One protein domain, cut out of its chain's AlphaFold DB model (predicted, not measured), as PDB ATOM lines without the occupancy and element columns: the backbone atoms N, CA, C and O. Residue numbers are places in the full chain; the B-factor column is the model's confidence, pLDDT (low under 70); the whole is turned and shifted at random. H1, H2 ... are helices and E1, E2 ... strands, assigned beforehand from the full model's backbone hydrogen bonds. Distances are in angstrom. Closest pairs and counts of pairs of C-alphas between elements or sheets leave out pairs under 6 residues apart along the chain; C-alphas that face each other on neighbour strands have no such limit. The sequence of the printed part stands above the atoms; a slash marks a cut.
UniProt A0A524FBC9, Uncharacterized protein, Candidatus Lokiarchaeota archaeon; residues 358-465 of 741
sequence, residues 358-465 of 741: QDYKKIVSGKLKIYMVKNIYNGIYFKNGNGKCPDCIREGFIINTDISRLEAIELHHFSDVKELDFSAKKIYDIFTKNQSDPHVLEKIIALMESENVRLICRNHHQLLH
ATOM      1  N   GLN A 358      17.652 174.335 -38.686       88.00
ATOM      2  CA  GLN A 358      16.998 174.621 -37.406       88.00
ATOM      3  C   GLN A 358      17.200 176.072 -36.955       88.00
ATOM      4  O   GLN A 358      16.267 176.680 -36.432       88.00
ATOM      5  N   ASP A 359      18.380 176.639 -37.184       89.75
ATOM      6  CA  ASP A 359      18.688 178.009 -36.781       89.75
ATOM      7  C   ASP A 359      18.033 179.019 -37.717       89.75
ATOM      8  O   ASP A 359      17.505 180.025 -37.251       89.75
ATOM      9  N   TYR A 360      17.911 178.696 -39.009       89.56
ATOM     10  CA  TYR A 360      17.077 179.473 -39.929       89.56
ATOM     11  C   TYR A 360      15.634 179.597 -39.438       89.56
ATOM     12  O   TYR A 360      15.088 180.698 -39.353       89.56
ATOM     13  N   LYS A 361      15.025 178.467 -39.058       91.69
ATOM     14  CA  LYS A 361      13.658 178.449 -38.527       91.69
ATOM     15  C   LYS A 361      13.538 179.317 -37.277       91.69
ATOM     16  O   LYS A 361      12.567 180.060 -37.157       91.69
ATOM     17  N   LYS A 362      14.521 179.280 -36.368       91.50
ATOM     18  CA  LYS A 362      14.562 180.172 -35.192       91.50
ATOM     19  C   LYS A 362      14.652 181.646 -35.595       91.50
ATOM     20  O   LYS A 362      13.913 182.458 -35.054       91.50
ATOM     21  N   ILE A 363      15.492 181.988 -36.574       91.81
ATOM     22  CA  ILE A 363      15.640 183.366 -37.062       91.81
ATOM     23  C   ILE A 363      14.316 183.894 -37.624       91.81
ATOM     24  O   ILE A 363      13.834 184.943 -37.197       91.81
ATOM     25  N   VAL A 364      13.705 183.162 -38.561       93.50
ATOM     26  CA  VAL A 364      12.459 183.595 -39.209       93.50
ATOM     27  C   VAL A 364      11.304 183.616 -38.210       93.50
ATOM     28  O   VAL A 364      10.538 184.573 -38.198       93.50
ATOM     29  N   SER A 365      11.191 182.614 -37.333       93.81
ATOM     30  CA  SER A 365      10.155 182.602 -36.289       93.81
ATOM     31  C   SER A 365      10.309 183.748 -35.285       93.81
ATOM     32  O   SER A 365       9.307 184.352 -34.908       93.81
ATOM     33  N   GLY A 366      11.539 184.109 -34.903       92.62
ATOM     34  CA  GLY A 366      11.821 185.281 -34.075       92.62
ATOM     35  C   GLY A 366      11.397 186.585 -34.754       92.62
ATOM     36  O   GLY A 366      10.691 187.390 -34.149       92.62
ATOM     37  N   LYS A 367      11.739 186.763 -36.036       93.62
ATOM     38  CA  LYS A 367      11.335 187.936 -36.829       93.62
ATOM     39  C   LYS A 367       9.826 188.032 -37.034       93.62
ATOM     40  O   LYS A 367       9.248 189.099 -36.842       93.62
ATOM     41  N   LEU A 368       9.170 186.911 -37.331       94.69
ATOM     42  CA  LEU A 368       7.710 186.831 -37.379       94.69
ATOM     43  C   LEU A 368       7.100 187.234 -36.036       94.69
ATOM     44  O   LEU A 368       6.191 188.054 -36.004       94.69
ATOM     45  N   LYS A 369       7.624 186.717 -34.920       93.31
ATOM     46  CA  LYS A 369       7.147 187.071 -33.579       93.31
ATOM     47  C   LYS A 369       7.302 188.567 -33.300       93.31
ATOM     48  O   LYS A 369       6.342 189.181 -32.851       93.31
ATOM     49  N   ILE A 370       8.456 189.164 -33.611       91.69
ATOM     50  CA  ILE A 370       8.667 190.618 -33.504       91.69
ATOM     51  C   ILE A 370       7.623 191.371 -34.335       91.69
ATOM     52  O   ILE A 370       7.002 192.302 -33.826       91.69
ATOM     53  N   TYR A 371       7.394 190.954 -35.582       93.38
ATOM     54  CA  TYR A 371       6.385 191.562 -36.445       93.38
ATOM     55  C   TYR A 371       4.982 191.484 -35.829       93.38
ATOM     56  O   TYR A 371       4.290 192.498 -35.782       93.38
ATOM     57  N   MET A 372       4.570 190.328 -35.298       93.50
ATOM     58  CA  MET A 372       3.260 190.184 -34.649       93.50
ATOM     59  C   MET A 372       3.127 191.120 -33.444       93.50
ATOM     60  O   MET A 372       2.142 191.841 -33.328       93.50
ATOM     61  N   VAL A 373       4.153 191.186 -32.591       90.56
ATOM     62  CA  VAL A 373       4.174 192.082 -31.423       90.56
ATOM     63  C   VAL A 373       4.094 193.558 -31.823       90.56
ATOM     64  O   VAL A 373       3.427 194.336 -31.141       90.56
ATOM     65  N   LYS A 374       4.755 193.947 -32.921       90.38
ATOM     66  CA  LYS A 374       4.747 195.319 -33.452       90.38
ATOM     67  C   LYS A 374       3.385 195.739 -34.015       90.38
ATOM     68  O   LYS A 374       3.086 196.927 -33.986       90.38
ATOM     69  N   ASN A 375       2.586 194.803 -34.530       92.94
ATOM     70  CA  ASN A 375       1.413 195.137 -35.341       92.94
ATOM     71  C   ASN A 375       0.062 194.774 -34.705       92.94
ATOM     72  O   ASN A 375      -0.925 195.437 -35.008       92.94
ATOM     73  N   ILE A 376      -0.002 193.789 -33.802       91.50
ATOM     74  CA  ILE A 376      -1.266 193.394 -33.160       91.50
ATOM     75  C   ILE A 376      -1.899 194.562 -32.371       91.50
ATOM     76  O   ILE A 376      -1.208 195.311 -31.670       91.50
ATOM     77  N   TYR A 377      -3.215 194.726 -32.505       89.69
ATOM     78  CA  TYR A 377      -4.036 195.848 -32.033       89.69
ATOM     79  C   TYR A 377      -3.422 197.209 -32.355       89.69
ATOM     80  O   TYR A 377      -3.271 198.063 -31.475       89.69
ATOM     81  N   ASN A 378      -3.022 197.402 -33.612       86.44
ATOM     82  CA  ASN A 378      -2.368 198.624 -34.084       86.44
ATOM     83  C   ASN A 378      -1.117 198.987 -33.260       86.44
ATOM     84  O   ASN A 378      -0.862 200.156 -32.961       86.44
ATOM     85  N   GLY A 379      -0.360 197.971 -32.840       81.25
ATOM     86  CA  GLY A 379       0.888 198.139 -32.100       81.25
ATOM     87  C   GLY A 379       0.716 198.628 -30.663       81.25
ATOM     88  O   GLY A 379       1.644 199.216 -30.104       81.25
ATOM     89  N   ILE A 380      -0.435 198.383 -30.021       84.44
ATOM     90  CA  ILE A 380      -0.690 198.832 -28.638       84.44
ATOM     91  C   ILE A 380       0.384 198.358 -27.648       84.44
ATOM     92  O   ILE A 380       0.692 199.065 -26.684       84.44
ATOM     93  N   TYR A 381       0.968 197.183 -27.902       81.00
ATOM     94  CA  TYR A 381       2.015 196.602 -27.071       81.00
ATOM     95  C   TYR A 381       3.405 197.159 -27.378       81.00
ATOM     96  O   TYR A 381       4.285 197.015 -26.540       81.00
ATOM     97  N   PHE A 382       3.604 197.815 -28.524       77.38
ATOM     98  CA  PHE A 382       4.896 198.289 -29.027       77.38
ATOM     99  C   PHE A 382       5.010 199.822 -28.974       77.38
ATOM    100  O   PHE A 382       5.285 200.496 -29.966       77.38
ATOM    101  N   LYS A 383       4.792 200.411 -27.793       69.06
ATOM    102  CA  LYS A 383       4.905 201.869 -27.600       69.06
ATOM    103  C   LYS A 383       6.352 202.287 -27.343       69.06
ATOM    104  O   LYS A 383       7.062 201.657 -26.559       69.06
ATOM    105  N   ASN A 384       6.780 203.387 -27.969       69.19
ATOM    106  CA  ASN A 384       8.135 203.944 -27.846       69.19
ATOM    107  C   ASN A 384       9.246 202.922 -28.161       69.19
ATOM    108  O   ASN A 384      10.264 202.884 -27.474       69.19
ATOM    109  N   GLY A 385       9.016 202.048 -29.148       64.94
ATOM    110  CA  GLY A 385       9.986 201.029 -29.567       64.94
ATOM    111  C   GLY A 385      10.091 199.810 -28.647       64.94
ATOM    112  O   GLY A 385      10.922 198.947 -28.894       64.94
ATOM    113  N   ASN A 386       9.261 199.711 -27.603       69.88
ATOM    114  CA  ASN A 386       9.342 198.627 -26.631       69.88
ATOM    115  C   ASN A 386       8.052 197.805 -26.630       69.88
ATOM    116  O   ASN A 386       7.020 198.272 -26.152       69.88
ATOM    117  N   GLY A 387       8.126 196.568 -27.126       76.69
ATOM    118  CA  GLY A 387       7.069 195.566 -26.966       76.69
ATOM    119  C   GLY A 387       6.991 195.111 -25.512       76.69
ATOM    120  O   GLY A 387       7.786 194.260 -25.121       76.69
ATOM    121  N   LYS A 388       6.102 195.704 -24.705       83.00
ATOM    122  CA  LYS A 388       6.062 195.472 -23.255       83.00
ATOM    123  C   LYS A 388       4.887 194.615 -22.804       83.00
ATOM    124  O   LYS A 388       3.753 194.844 -23.218       83.00
ATOM    125  N   CYS A 389       5.139 193.691 -21.876       89.88
ATOM    126  CA  CYS A 389       4.072 192.995 -21.157       89.88
ATOM    127  C   CYS A 389       3.240 194.010 -20.336       89.88
ATOM    128  O   CYS A 389       3.799 194.660 -19.444       89.88
ATOM    129  N   PRO A 390       1.923 194.145 -20.589       88.56
ATOM    130  CA  PRO A 390       1.072 195.108 -19.888       88.56
ATOM    131  C   PRO A 390       0.990 194.861 -18.381       88.56
ATOM    132  O   PRO A 390       0.954 195.813 -17.604       88.56
ATOM    133  N   ASP A 391       0.988 193.592 -17.963       91.19
ATOM    134  CA  ASP A 391       0.911 193.223 -16.550       91.19
ATOM    135  C   ASP A 391       2.192 193.616 -15.806       91.19
ATOM    136  O   ASP A 391       2.111 194.252 -14.756       91.19
ATOM    137  N   CYS A 392       3.368 193.373 -16.402       90.88
ATOM    138  CA  CYS A 392       4.636 193.857 -15.853       90.88
ATOM    139  C   CYS A 392       4.656 195.389 -15.704       90.88
ATOM    140  O   CYS A 392       5.144 195.893 -14.696       90.88
ATOM    141  N   ILE A 393       4.126 196.137 -16.686       88.50
ATOM    142  CA  ILE A 393       4.040 197.607 -16.600       88.50
ATOM    143  C   ILE A 393       3.139 198.024 -15.436       88.50
ATOM    144  O   ILE A 393       3.523 198.883 -14.645       88.50
ATOM    145  N   ARG A 394       1.952 197.418 -15.321       91.06
ATOM    146  CA  ARG A 394       0.988 197.717 -14.250       91.06
ATOM    147  C   ARG A 394       1.575 197.453 -12.862       91.06
ATOM    148  O   ARG A 394       1.241 198.153 -11.915       91.06
ATOM    149  N   GLU A 395       2.446 196.458 -12.753       91.62
ATOM    150  CA  GLU A 395       3.125 196.077 -11.512       91.62
ATOM    151  C   GLU A 395       4.408 196.875 -11.236       91.62
ATOM    152  O   GLU A 395       4.996 196.726 -10.166       91.62
ATOM    153  N   GLY A 396       4.831 197.744 -12.162       90.38
ATOM    154  CA  GLY A 396       6.011 198.594 -12.004       90.38
ATOM    155  C   GLY A 396       7.346 197.881 -12.236       90.38
ATOM    156  O   GLY A 396       8.379 198.368 -11.781       90.38
ATOM    157  N   PHE A 397       7.356 196.738 -12.930       89.38
ATOM    158  CA  PHE A 397       8.599 196.068 -13.315       89.38
ATOM    159  C   PHE A 397       9.304 196.817 -14.449       89.38
ATOM    160  O   PHE A 397       8.664 197.461 -15.278       89.38
ATOM    161  N   ILE A 398      10.634 196.722 -14.498       83.69
ATOM    162  CA  ILE A 398      11.475 197.434 -15.466       83.69
ATOM    163  C   ILE A 398      12.193 196.418 -16.362       83.69
ATOM    164  O   ILE A 398      12.029 196.444 -17.579       83.69
ATOM    165  N   ILE A 399      12.923 195.473 -15.768       76.88
ATOM    166  CA  ILE A 399      13.805 194.513 -16.451       76.88
ATOM    167  C   ILE A 399      13.007 193.421 -17.178       76.88
ATOM    168  O   ILE A 399      13.404 192.944 -18.237       76.88
ATOM    169  N   ASN A 400      11.885 192.984 -16.609       72.00
ATOM    170  CA  ASN A 400      11.098 191.857 -17.124       72.00
ATOM    171  C   ASN A 400      10.052 192.245 -18.184       72.00
ATOM    172  O   ASN A 400       9.105 191.486 -18.395       72.00
ATOM    173  N   THR A 401      10.166 193.426 -18.796       69.25
ATOM    174  CA  THR A 401       9.047 194.003 -19.548       69.25
ATOM    175  C   THR A 401       9.142 193.872 -21.055       69.25
ATOM    176  O   THR A 401       8.088 193.663 -21.641       69.25
ATOM    177  N   ASP A 402      10.317 194.004 -21.677       81.12
ATOM    178  CA  ASP A 402      10.412 194.356 -23.103       81.12
ATOM    179  C   ASP A 402      10.985 193.272 -24.043       81.12
ATOM    180  O   ASP A 402      11.395 192.180 -23.637       81.12
ATOM    181  N   ILE A 403      10.998 193.608 -25.340       81.56
ATOM    182  CA  ILE A 403      11.430 192.750 -26.452       81.56
ATOM    183  C   ILE A 403      12.867 192.266 -26.361       81.56
ATOM    184  O   ILE A 403      13.171 191.296 -27.041       81.56
ATOM    185  N   SER A 404      13.730 192.865 -25.530       83.19
ATOM    186  CA  SER A 404      15.085 192.349 -25.302       83.19
ATOM    187  C   SER A 404      15.068 190.902 -24.796       83.19
ATOM    188  O   SER A 404      16.020 190.149 -25.012       83.19
ATOM    189  N   ARG A 405      13.940 190.479 -24.208       87.75
ATOM    190  CA  ARG A 405      13.634 189.104 -23.810       87.75
ATOM    191  C   ARG A 405      12.590 188.463 -24.713       87.75
ATOM    192  O   ARG A 405      11.628 187.881 -24.219       87.75
ATOM    193  N   LEU A 406      12.770 188.538 -26.029       87.31
ATOM    194  CA  LEU A 406      11.806 188.021 -27.005       87.31
ATOM    195  C   LEU A 406      11.322 186.590 -26.704       87.31
ATOM    196  O   LEU A 406      10.136 186.309 -26.849       87.31
ATOM    197  N   GLU A 407      12.196 185.689 -26.253       88.12
ATOM    198  CA  GLU A 407      11.816 184.313 -25.878       88.12
ATOM    199  C   GLU A 407      10.957 184.227 -24.607       88.12
ATOM    200  O   GLU A 407      10.164 183.302 -24.464       88.12
ATOM    201  N   ALA A 408      11.074 185.199 -23.700       89.88
ATOM    202  CA  ALA A 408      10.243 185.304 -22.503       89.88
ATOM    203  C   ALA A 408       8.855 185.886 -22.789       89.88
ATOM    204  O   ALA A 408       8.007 185.889 -21.904       89.88
ATOM    205  N   ILE A 409       8.635 186.447 -23.975       89.88
ATOM    206  CA  ILE A 409       7.361 187.037 -24.368       89.88
ATOM    207  C   ILE A 409       6.491 185.958 -25.009       89.88
ATOM    208  O   ILE A 409       6.949 185.217 -25.871       89.88
ATOM    209  N   GLU A 410       5.227 185.870 -24.637       91.44
ATOM    210  CA  GLU A 410       4.290 184.864 -25.127       91.44
ATOM    211  C   GLU A 410       3.014 185.532 -25.647       91.44
ATOM    212  O   GLU A 410       2.551 186.548 -25.125       91.44
ATOM    213  N   LEU A 411       2.477 184.962 -26.725       92.31
ATOM    214  CA  LEU A 411       1.216 185.361 -27.340       92.31
ATOM    215  C   LEU A 411       0.136 184.441 -26.769       92.31
ATOM    216  O   LEU A 411       0.032 183.280 -27.159       92.31
ATOM    217  N   HIS A 412      -0.588 184.936 -25.769       92.19
ATOM    218  CA  HIS A 412      -1.494 184.142 -24.948       92.19
ATOM    219  C   HIS A 412      -2.957 184.418 -25.279       92.19
ATOM    220  O   HIS A 412      -3.382 185.569 -25.328       92.19
ATOM    221  N   HIS A 413      -3.731 183.350 -25.436       92.56
ATOM    222  CA  HIS A 413      -5.174 183.406 -25.639       92.56
ATOM    223  C   HIS A 413      -5.901 183.693 -24.330       92.56
ATOM    224  O   HIS A 413      -5.801 182.899 -23.394       92.56
ATOM    225  N   PHE A 414      -6.671 184.779 -24.287       87.12
ATOM    226  CA  PHE A 414      -7.553 185.084 -23.156       87.12
ATOM    227  C   PHE A 414      -8.983 184.556 -23.345       87.12
ATOM    228  O   PHE A 414      -9.777 184.623 -22.409       87.12
ATOM    229  N   SER A 415      -9.324 184.045 -24.530       83.06
ATOM    230  CA  SER A 415     -10.555 183.295 -24.776       83.06
ATOM    231  C   SER A 415     -10.350 181.794 -24.563       83.06
ATOM    232  O   SER A 415      -9.279 181.240 -24.826       83.06
ATOM    233  N   ASP A 416     -11.419 181.119 -24.136       78.44
ATOM    234  CA  ASP A 416     -11.475 179.652 -24.105       78.44
ATOM    235  C   ASP A 416     -11.592 179.054 -25.519       78.44
ATOM    236  O   ASP A 416     -11.194 177.914 -25.752       78.44
ATOM    237  N   VAL A 417     -12.110 179.835 -26.473       77.50
ATOM    238  CA  VAL A 417     -12.177 179.481 -27.896       77.50
ATOM    239  C   VAL A 417     -10.844 179.826 -28.548       77.50
ATOM    240  O   VAL A 417     -10.437 180.989 -28.500       77.50
ATOM    241  N   LYS A 418     -10.178 178.824 -29.129       85.06
ATOM    242  CA  LYS A 418      -8.890 178.963 -29.821       85.06
ATOM    243  C   LYS A 418      -8.937 178.182 -31.126       85.06
ATOM    244  O   LYS A 418      -9.225 176.983 -31.086       85.06
ATOM    245  N   GLU A 419      -8.671 178.829 -32.255       86.25
ATOM    246  CA  GLU A 419      -8.526 178.131 -33.537       86.25
ATOM    247  C   GLU A 419      -7.095 177.601 -33.671       86.25
ATOM    248  O   GLU A 419      -6.891 176.456 -34.083       86.25
ATOM    249  N   LEU A 420      -6.099 178.404 -33.271       87.25
ATOM    250  CA  LEU A 420      -4.677 178.096 -33.439       87.25
ATOM    251  C   LEU A 420      -3.824 178.503 -32.231       87.25
ATOM    252  O   LEU A 420      -4.026 179.535 -31.617       87.25
ATOM    253  N   ASP A 421      -2.768 177.738 -31.938       87.50
ATOM    254  CA  ASP A 421      -1.743 178.153 -30.972       87.50
ATOM    255  C   ASP A 421      -0.689 179.071 -31.613       87.50
ATOM    256  O   ASP A 421      -0.045 178.697 -32.596       87.50
ATOM    257  N   PHE A 422      -0.392 180.215 -30.990       91.44
ATOM    258  CA  PHE A 422       0.536 181.224 -31.523       91.44
ATOM    259  C   PHE A 422       1.947 181.196 -30.914       91.44
ATOM    260  O   PHE A 422       2.549 182.226 -30.604       91.44
ATOM    261  N   SER A 423       2.538 180.007 -30.772       90.25
ATOM    262  CA  SER A 423       3.982 179.917 -30.496       90.25
ATOM    263  C   SER A 423       4.811 180.359 -31.713       90.25
ATOM    264  O   SER A 423       4.361 180.231 -32.850       90.25
ATOM    265  N   ALA A 424       6.057 180.806 -31.511       89.81
ATOM    266  CA  ALA A 424       6.939 181.235 -32.609       89.81
ATOM    267  C   ALA A 424       7.079 180.163 -33.712       89.81
ATOM    268  O   ALA A 424       6.998 180.459 -34.904       89.81
ATOM    269  N   LYS A 425       7.212 178.892 -33.309       91.50
ATOM    270  CA  LYS A 425       7.256 177.744 -34.224       91.50
ATOM    271  C   LYS A 425       5.950 177.588 -35.005       91.50
ATOM    272  O   LYS A 425       5.991 177.413 -36.215       91.50
ATOM    273  N   LYS A 426       4.800 177.674 -34.332       93.56
ATOM    274  CA  LYS A 426       3.488 177.543 -34.983       93.56
ATOM    275  C   LYS A 426       3.220 178.687 -35.957       93.56
ATOM    276  O   LYS A 426       2.748 178.430 -37.056       93.56
ATOM    277  N   ILE A 427       3.602 179.917 -35.609       93.75
ATOM    278  CA  ILE A 427       3.526 181.072 -36.516       93.75
ATOM    279  C   ILE A 427       4.380 180.827 -37.766       93.75
ATOM    280  O   ILE A 427       3.914 181.064 -38.876       93.75
ATOM    281  N   TYR A 428       5.597 180.295 -37.612       94.31
ATOM    282  CA  TYR A 428       6.429 179.895 -38.750       94.31
ATOM    283  C   TYR A 428       5.770 178.800 -39.607       94.31
ATOM    284  O   TYR A 428       5.791 178.882 -40.836       94.31
ATOM    285  N   ASP A 429       5.150 177.795 -38.990       92.94
ATOM    286  CA  ASP A 429       4.460 176.724 -39.715       92.94
ATOM    287  C   ASP A 429       3.242 177.265 -40.497       92.94
ATOM    288  O   ASP A 429       3.038 176.898 -41.653       92.94
ATOM    289  N   ILE A 430       2.461 178.182 -39.911       92.69
ATOM    290  CA  ILE A 430       1.346 178.868 -40.594       92.69
ATOM    291  C   ILE A 430       1.880 179.702 -41.762       92.69
ATOM    292  O   ILE A 430       1.359 179.611 -42.873       92.69
ATOM    293  N   PHE A 431       2.942 180.471 -41.528       92.56
ATOM    294  CA  PHE A 431       3.588 181.292 -42.546       92.56
ATOM    295  C   PHE A 431       4.084 180.452 -43.729       92.56
ATOM    296  O   PHE A 431       3.798 180.777 -44.876       92.56
ATOM    297  N   THR A 432       4.787 179.348 -43.465       90.25
ATOM    298  CA  THR A 432       5.345 178.481 -44.517       90.25
ATOM    299  C   THR A 432       4.279 177.773 -45.349       90.25
ATOM    300  O   THR A 432       4.444 177.643 -46.558       90.25
ATOM    301  N   LYS A 433       3.155 177.376 -44.742       90.31
ATOM    302  CA  LYS A 433       2.022 176.774 -45.466       90.31
ATOM    303  C   LYS A 433       1.263 177.764 -46.348       90.31
ATOM    304  O   LYS A 433       0.672 177.358 -47.341       90.31
ATOM    305  N   ASN A 434       1.294 179.049 -46.001       90.19
ATOM    306  CA  ASN A 434       0.536 180.102 -46.676       90.19
ATOM    307  C   ASN A 434       1.443 181.082 -47.439       90.19
ATOM    308  O   ASN A 434       1.077 182.235 -47.644       90.19
ATOM    309  N   GLN A 435       2.628 180.646 -47.888       84.12
ATOM    310  CA  GLN A 435       3.587 181.527 -48.576       84.12
ATOM    311  C   GLN A 435       3.057 182.127 -49.881       84.12
ATOM    312  O   GLN A 435       3.576 183.147 -50.325       84.12
ATOM    313  N   SER A 436       2.045 181.524 -50.510       87.75
ATOM    314  CA  SER A 436       1.409 182.079 -51.713       87.75
ATOM    315  C   SER A 436       0.453 183.237 -51.436       87.75
ATOM    316  O   SER A 436      -0.074 183.810 -52.382       87.75
ATOM    317  N   ASP A 437       0.205 183.580 -50.173       92.31
ATOM    318  CA  ASP A 437      -0.695 184.663 -49.798       92.31
ATOM    319  C   ASP A 437       0.092 185.944 -49.443       92.31
ATOM    320  O   ASP A 437       0.796 185.975 -48.427       92.31
ATOM    321  N   PRO A 438      -0.027 187.032 -50.231       91.12
ATOM    322  CA  PRO A 438       0.650 188.298 -49.940       91.12
ATOM    323  C   PRO A 438       0.146 188.993 -48.663       91.12
ATOM    324  O   PRO A 438       0.825 189.895 -48.158       91.12
ATOM    325  N   HIS A 439      -1.009 188.573 -48.140       95.06
ATOM    326  CA  HIS A 439      -1.655 189.090 -46.933       95.06
ATOM    327  C   HIS A 439      -1.558 188.128 -45.738       95.06
ATOM    328  O   HIS A 439      -2.277 188.286 -44.750       95.06
ATOM    329  N   VAL A 440      -0.684 187.113 -45.803       95.25
ATOM    330  CA  VAL A 440      -0.553 186.093 -44.749       95.25
ATOM    331  C   VAL A 440      -0.301 186.697 -43.363       95.25
ATOM    332  O   VAL A 440      -0.858 186.222 -42.377       95.25
ATOM    333  N   LEU A 441       0.504 187.759 -43.267       96.06
ATOM    334  CA  LEU A 441       0.825 188.380 -41.980       96.06
ATOM    335  C   LEU A 441      -0.381 189.126 -41.401       96.06
ATOM    336  O   LEU A 441      -0.664 189.003 -40.214       96.06
ATOM    337  N   GLU A 442      -1.100 189.867 -42.241       95.88
ATOM    338  CA  GLU A 442      -2.317 190.589 -41.874       95.88
ATOM    339  C   GLU A 442      -3.419 189.624 -41.430       95.88
ATOM    340  O   GLU A 442      -4.087 189.880 -40.433       95.88
ATOM    341  N   LYS A 443      -3.561 188.478 -42.106       95.88
ATOM    342  CA  LYS A 443      -4.505 187.424 -41.705       95.88
ATOM    343  C   LYS A 443      -4.146 186.799 -40.359       95.88
ATOM    344  O   LYS A 443      -5.042 186.595 -39.547       95.88
ATOM    345  N   ILE A 444      -2.860 186.532 -40.100       95.44
ATOM    346  CA  ILE A 444      -2.411 186.032 -38.789       95.44
ATOM    347  C   ILE A 444      -2.748 187.048 -37.690       95.44
ATOM    348  O   ILE A 444      -3.264 186.654 -36.650       95.44
ATOM    349  N   ILE A 445      -2.500 188.341 -37.918       96.06
ATOM    350  CA  ILE A 445      -2.827 189.396 -36.945       96.06
ATOM    351  C   ILE A 445      -4.335 189.482 -36.717       96.06
ATOM    352  O   ILE A 445      -4.764 189.462 -35.569       96.06
ATOM    353  N   ALA A 446      -5.136 189.524 -37.782       95.56
ATOM    354  CA  ALA A 446      -6.590 189.590 -37.673       95.56
ATOM    355  C   ALA A 446      -7.159 188.393 -36.892       95.56
ATOM    356  O   ALA A 446      -8.067 188.566 -36.083       95.56
ATOM    357  N   LEU A 447      -6.590 187.197 -37.089       94.88
ATOM    358  CA  LEU A 447      -6.951 186.006 -36.323       94.88
ATOM    359  C   LEU A 447      -6.525 186.116 -34.850       94.88
ATOM    360  O   LEU A 447      -7.305 185.823 -33.952       94.88
ATOM    361  N   MET A 448      -5.312 186.598 -34.570       95.00
ATOM    362  CA  MET A 448      -4.877 186.848 -33.191       95.00
ATOM    363  C   MET A 448      -5.791 187.848 -32.468       95.00
ATOM    364  O   MET A 448      -6.092 187.679 -31.287       95.00
ATOM    365  N   GLU A 449      -6.216 188.904 -33.158       94.81
ATOM    366  CA  GLU A 449      -7.113 189.923 -32.612       94.81
ATOM    367  C   GLU A 449      -8.524 189.375 -32.378       94.81
ATOM    368  O   GLU A 449      -9.114 189.650 -31.330       94.81
ATOM    369  N   SER A 450      -9.055 188.567 -33.304       94.12
ATOM    370  CA  SER A 450     -10.370 187.934 -33.147       94.12
ATOM    371  C   SER A 450     -10.390 186.903 -32.012       94.12
ATOM    372  O   SER A 450     -11.393 186.790 -31.310       94.12
ATOM    373  N   GLU A 451      -9.268 186.222 -31.765       93.69
ATOM    374  CA  GLU A 451      -9.073 185.288 -30.650       93.69
ATOM    375  C   GLU A 451      -8.621 185.971 -29.340       93.69
ATOM    376  O   GLU A 451      -8.234 185.306 -28.376       93.69
ATOM    377  N   ASN A 452      -8.652 187.311 -29.269       93.19
ATOM    378  CA  ASN A 452      -8.249 188.091 -28.088       93.19
ATOM    379  C   ASN A 452      -6.876 187.650 -27.531       93.19
ATOM    380  O   ASN A 452      -6.665 187.535 -26.316       93.19
ATOM    381  N   VAL A 453      -5.928 187.370 -28.428       93.38
ATOM    382  CA  VAL A 453      -4.546 187.046 -28.073       93.38
ATOM    383  C   VAL A 453      -3.906 188.290 -27.487       93.38
ATOM    384  O   VAL A 453      -4.030 189.374 -28.049       93.38
ATOM    385  N   ARG A 454      -3.200 188.171 -26.365       92.12
ATOM    386  CA  ARG A 454      -2.478 189.286 -25.744       92.12
ATOM    387  C   ARG A 454      -1.029 188.935 -25.497       92.12
ATOM    388  O   ARG A 454      -0.656 187.774 -25.338       92.12
ATOM    389  N   LEU A 455      -0.219 189.983 -25.422       91.69
ATOM    390  CA  LEU A 455       1.180 189.867 -25.075       91.69
ATOM    391  C   LEU A 455       1.345 189.727 -23.562       91.69
ATOM    392  O   LEU A 455       1.018 190.653 -22.821       91.69
ATOM    393  N   ILE A 456       1.908 188.619 -23.099       92.94
ATOM    394  CA  ILE A 456       2.280 188.442 -21.691       92.94
ATOM    395  C   ILE A 456       3.709 187.925 -21.580       92.94
ATOM    396  O   ILE A 456       4.246 187.363 -22.527       92.94
ATOM    397  N   CYS A 457       4.358 188.135 -20.438       93.38
ATOM    398  CA  CYS A 457       5.644 187.494 -20.191       93.38
ATOM    399  C   CYS A 457       5.451 186.083 -19.619       93.38
ATOM    400  O   CYS A 457       4.411 185.770 -19.033       93.38
ATOM    401  N   ARG A 458       6.484 185.249 -19.715       93.88
ATOM    402  CA  ARG A 458       6.475 183.857 -19.263       93.88
ATOM    403  C   ARG A 458       6.195 183.719 -17.771       93.88
ATOM    404  O   ARG A 458       5.559 182.754 -17.354       93.88
ATOM    405  N   ASN A 459       6.620 184.689 -16.956       95.44
ATOM    406  CA  ASN A 459       6.259 184.715 -15.537       95.44
ATOM    407  C   ASN A 459       4.739 184.826 -15.346       95.44
ATOM    408  O   ASN A 459       4.167 184.005 -14.630       95.44
ATOM    409  N   HIS A 460       4.094 185.803 -15.998       95.31
ATOM    410  CA  HIS A 460       2.642 186.000 -15.931       95.31
ATOM    411  C   HIS A 460       1.884 184.831 -16.552       95.31
ATOM    412  O   HIS A 460       0.899 184.386 -15.976       95.31
ATOM    413  N   HIS A 461       2.374 184.261 -17.654       94.06
ATOM    414  CA  HIS A 461       1.760 183.082 -18.262       94.06
ATOM    415  C   HIS A 461       1.741 181.879 -17.315       94.06
ATOM    416  O   HIS A 461       0.700 181.254 -17.119       94.06
ATOM    417  N   GLN A 462       2.869 181.583 -16.661       94.38
ATOM    418  CA  GLN A 462       2.926 180.511 -15.664       94.38
ATOM    419  C   GLN A 462       2.009 180.790 -14.471       94.38
ATOM    420  O   GLN A 462       1.381 179.865 -13.960       94.38
ATOM    421  N   LEU A 463       1.894 182.054 -14.052       94.81
ATOM    422  CA  LEU A 463       0.996 182.449 -12.972       94.81
ATOM    423  C   LEU A 463      -0.479 182.250 -13.355       94.81
ATOM    424  O   LEU A 463      -1.229 181.692 -12.559       94.81
ATOM    425  N   LEU A 464      -0.891 182.621 -14.573       93.56
ATOM    426  CA  LEU A 464      -2.262 182.415 -15.067       93.56
ATOM    427  C   LEU A 464      -2.666 180.934 -15.035       93.56
ATOM    428  O   LEU A 464      -3.783 180.601 -14.644       93.56
ATOM    429  N   HIS A 465      -1.738 180.035 -15.369       92.44
ATOM    430  CA  HIS A 465      -1.986 178.593 -15.358       92.44
ATOM    431  C   HIS A 465      -1.842 177.931 -13.978       92.44
ATOM    432  O   HIS A 465      -2.230 176.774 -13.801       92.44
TER     433      HIS A 465
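AT A GLANCE: This is residues 358 to 465 of the 741 residues of an uncharacterized protein of Candidatus Lokiarchaeota archaeon (UniProt A0A524FBC9). A short two-stranded antiparallel ribbon, E1 with E2, sits in the middle, with the crossed helices H1, H4 and H5 to one side of it and the small helices H2 and H6 to the other; H3 leads straight into E1. H4 and H5 pack on different parts of long H1, and residues 433 to 439 stick out at that end. The printed part has 108 residues, in the order H1 H2 H3 E1 H4 H5 E2 H6, mostly helix. It is compact, with a radius of gyration of the C-alphas of 13.6 A and spans of 43 by 31 by 25 A.

IN THESE COORDINATES: Find C-alpha 409 at (7.361, 187.037, -24.368), where E1, residues 409 to 413, begins its 13.1 A; E2 is residues 453 to 457, 12.9 A. H1 runs 29.0 A over residues 358 to 379, from C-alpha 358 at (16.998, 174.621, -37.406). Look for H4 at residues 424 to 433, 14.5 A, and H5 at 440 to 450, 15.3 A. H2 is residues 390 to 394, H3 403 to 408, and H6 458 to 465, ending at (-1.986, 178.593, -15.358).

HOW THE PARTS SIT: Between E1 and E2, look at N 410 and O 456, 2.8 A apart, within hydrogen-bond range. H1, the hub, touches H4 about perpendicular at 85 degrees, closest at C-alphas 365 and 424, 5.1 A. It touches H5 at a steep tilt of 54 degrees, the same way, closest at C-alphas 376 and 445, 5.7 A. H1 and H3 only just touch, with 3 pairs of C-alphas within 8 A, the closest 366 and 406, 7.6 A. The closest C-alphas of H2 and E2 are 390 and 456, 7.0 A; those of E1 and H6 are 409 and 458, 6.1 A. Each O i to N i+4 pair is within hydrogen-bond range in H2, H4, H5 and H6, but 16 of 18 in H1 and 0 of 2 in H3, where 2 of 3 O i to N i+3 pairs are.

THE WHOLE: The two C-alphas farthest apart, Gly 396 and Ser 436, are 43.3 A apart. The printed part has no cut and no long link. Confidence is under 70 at residues 383 to 386 and 401.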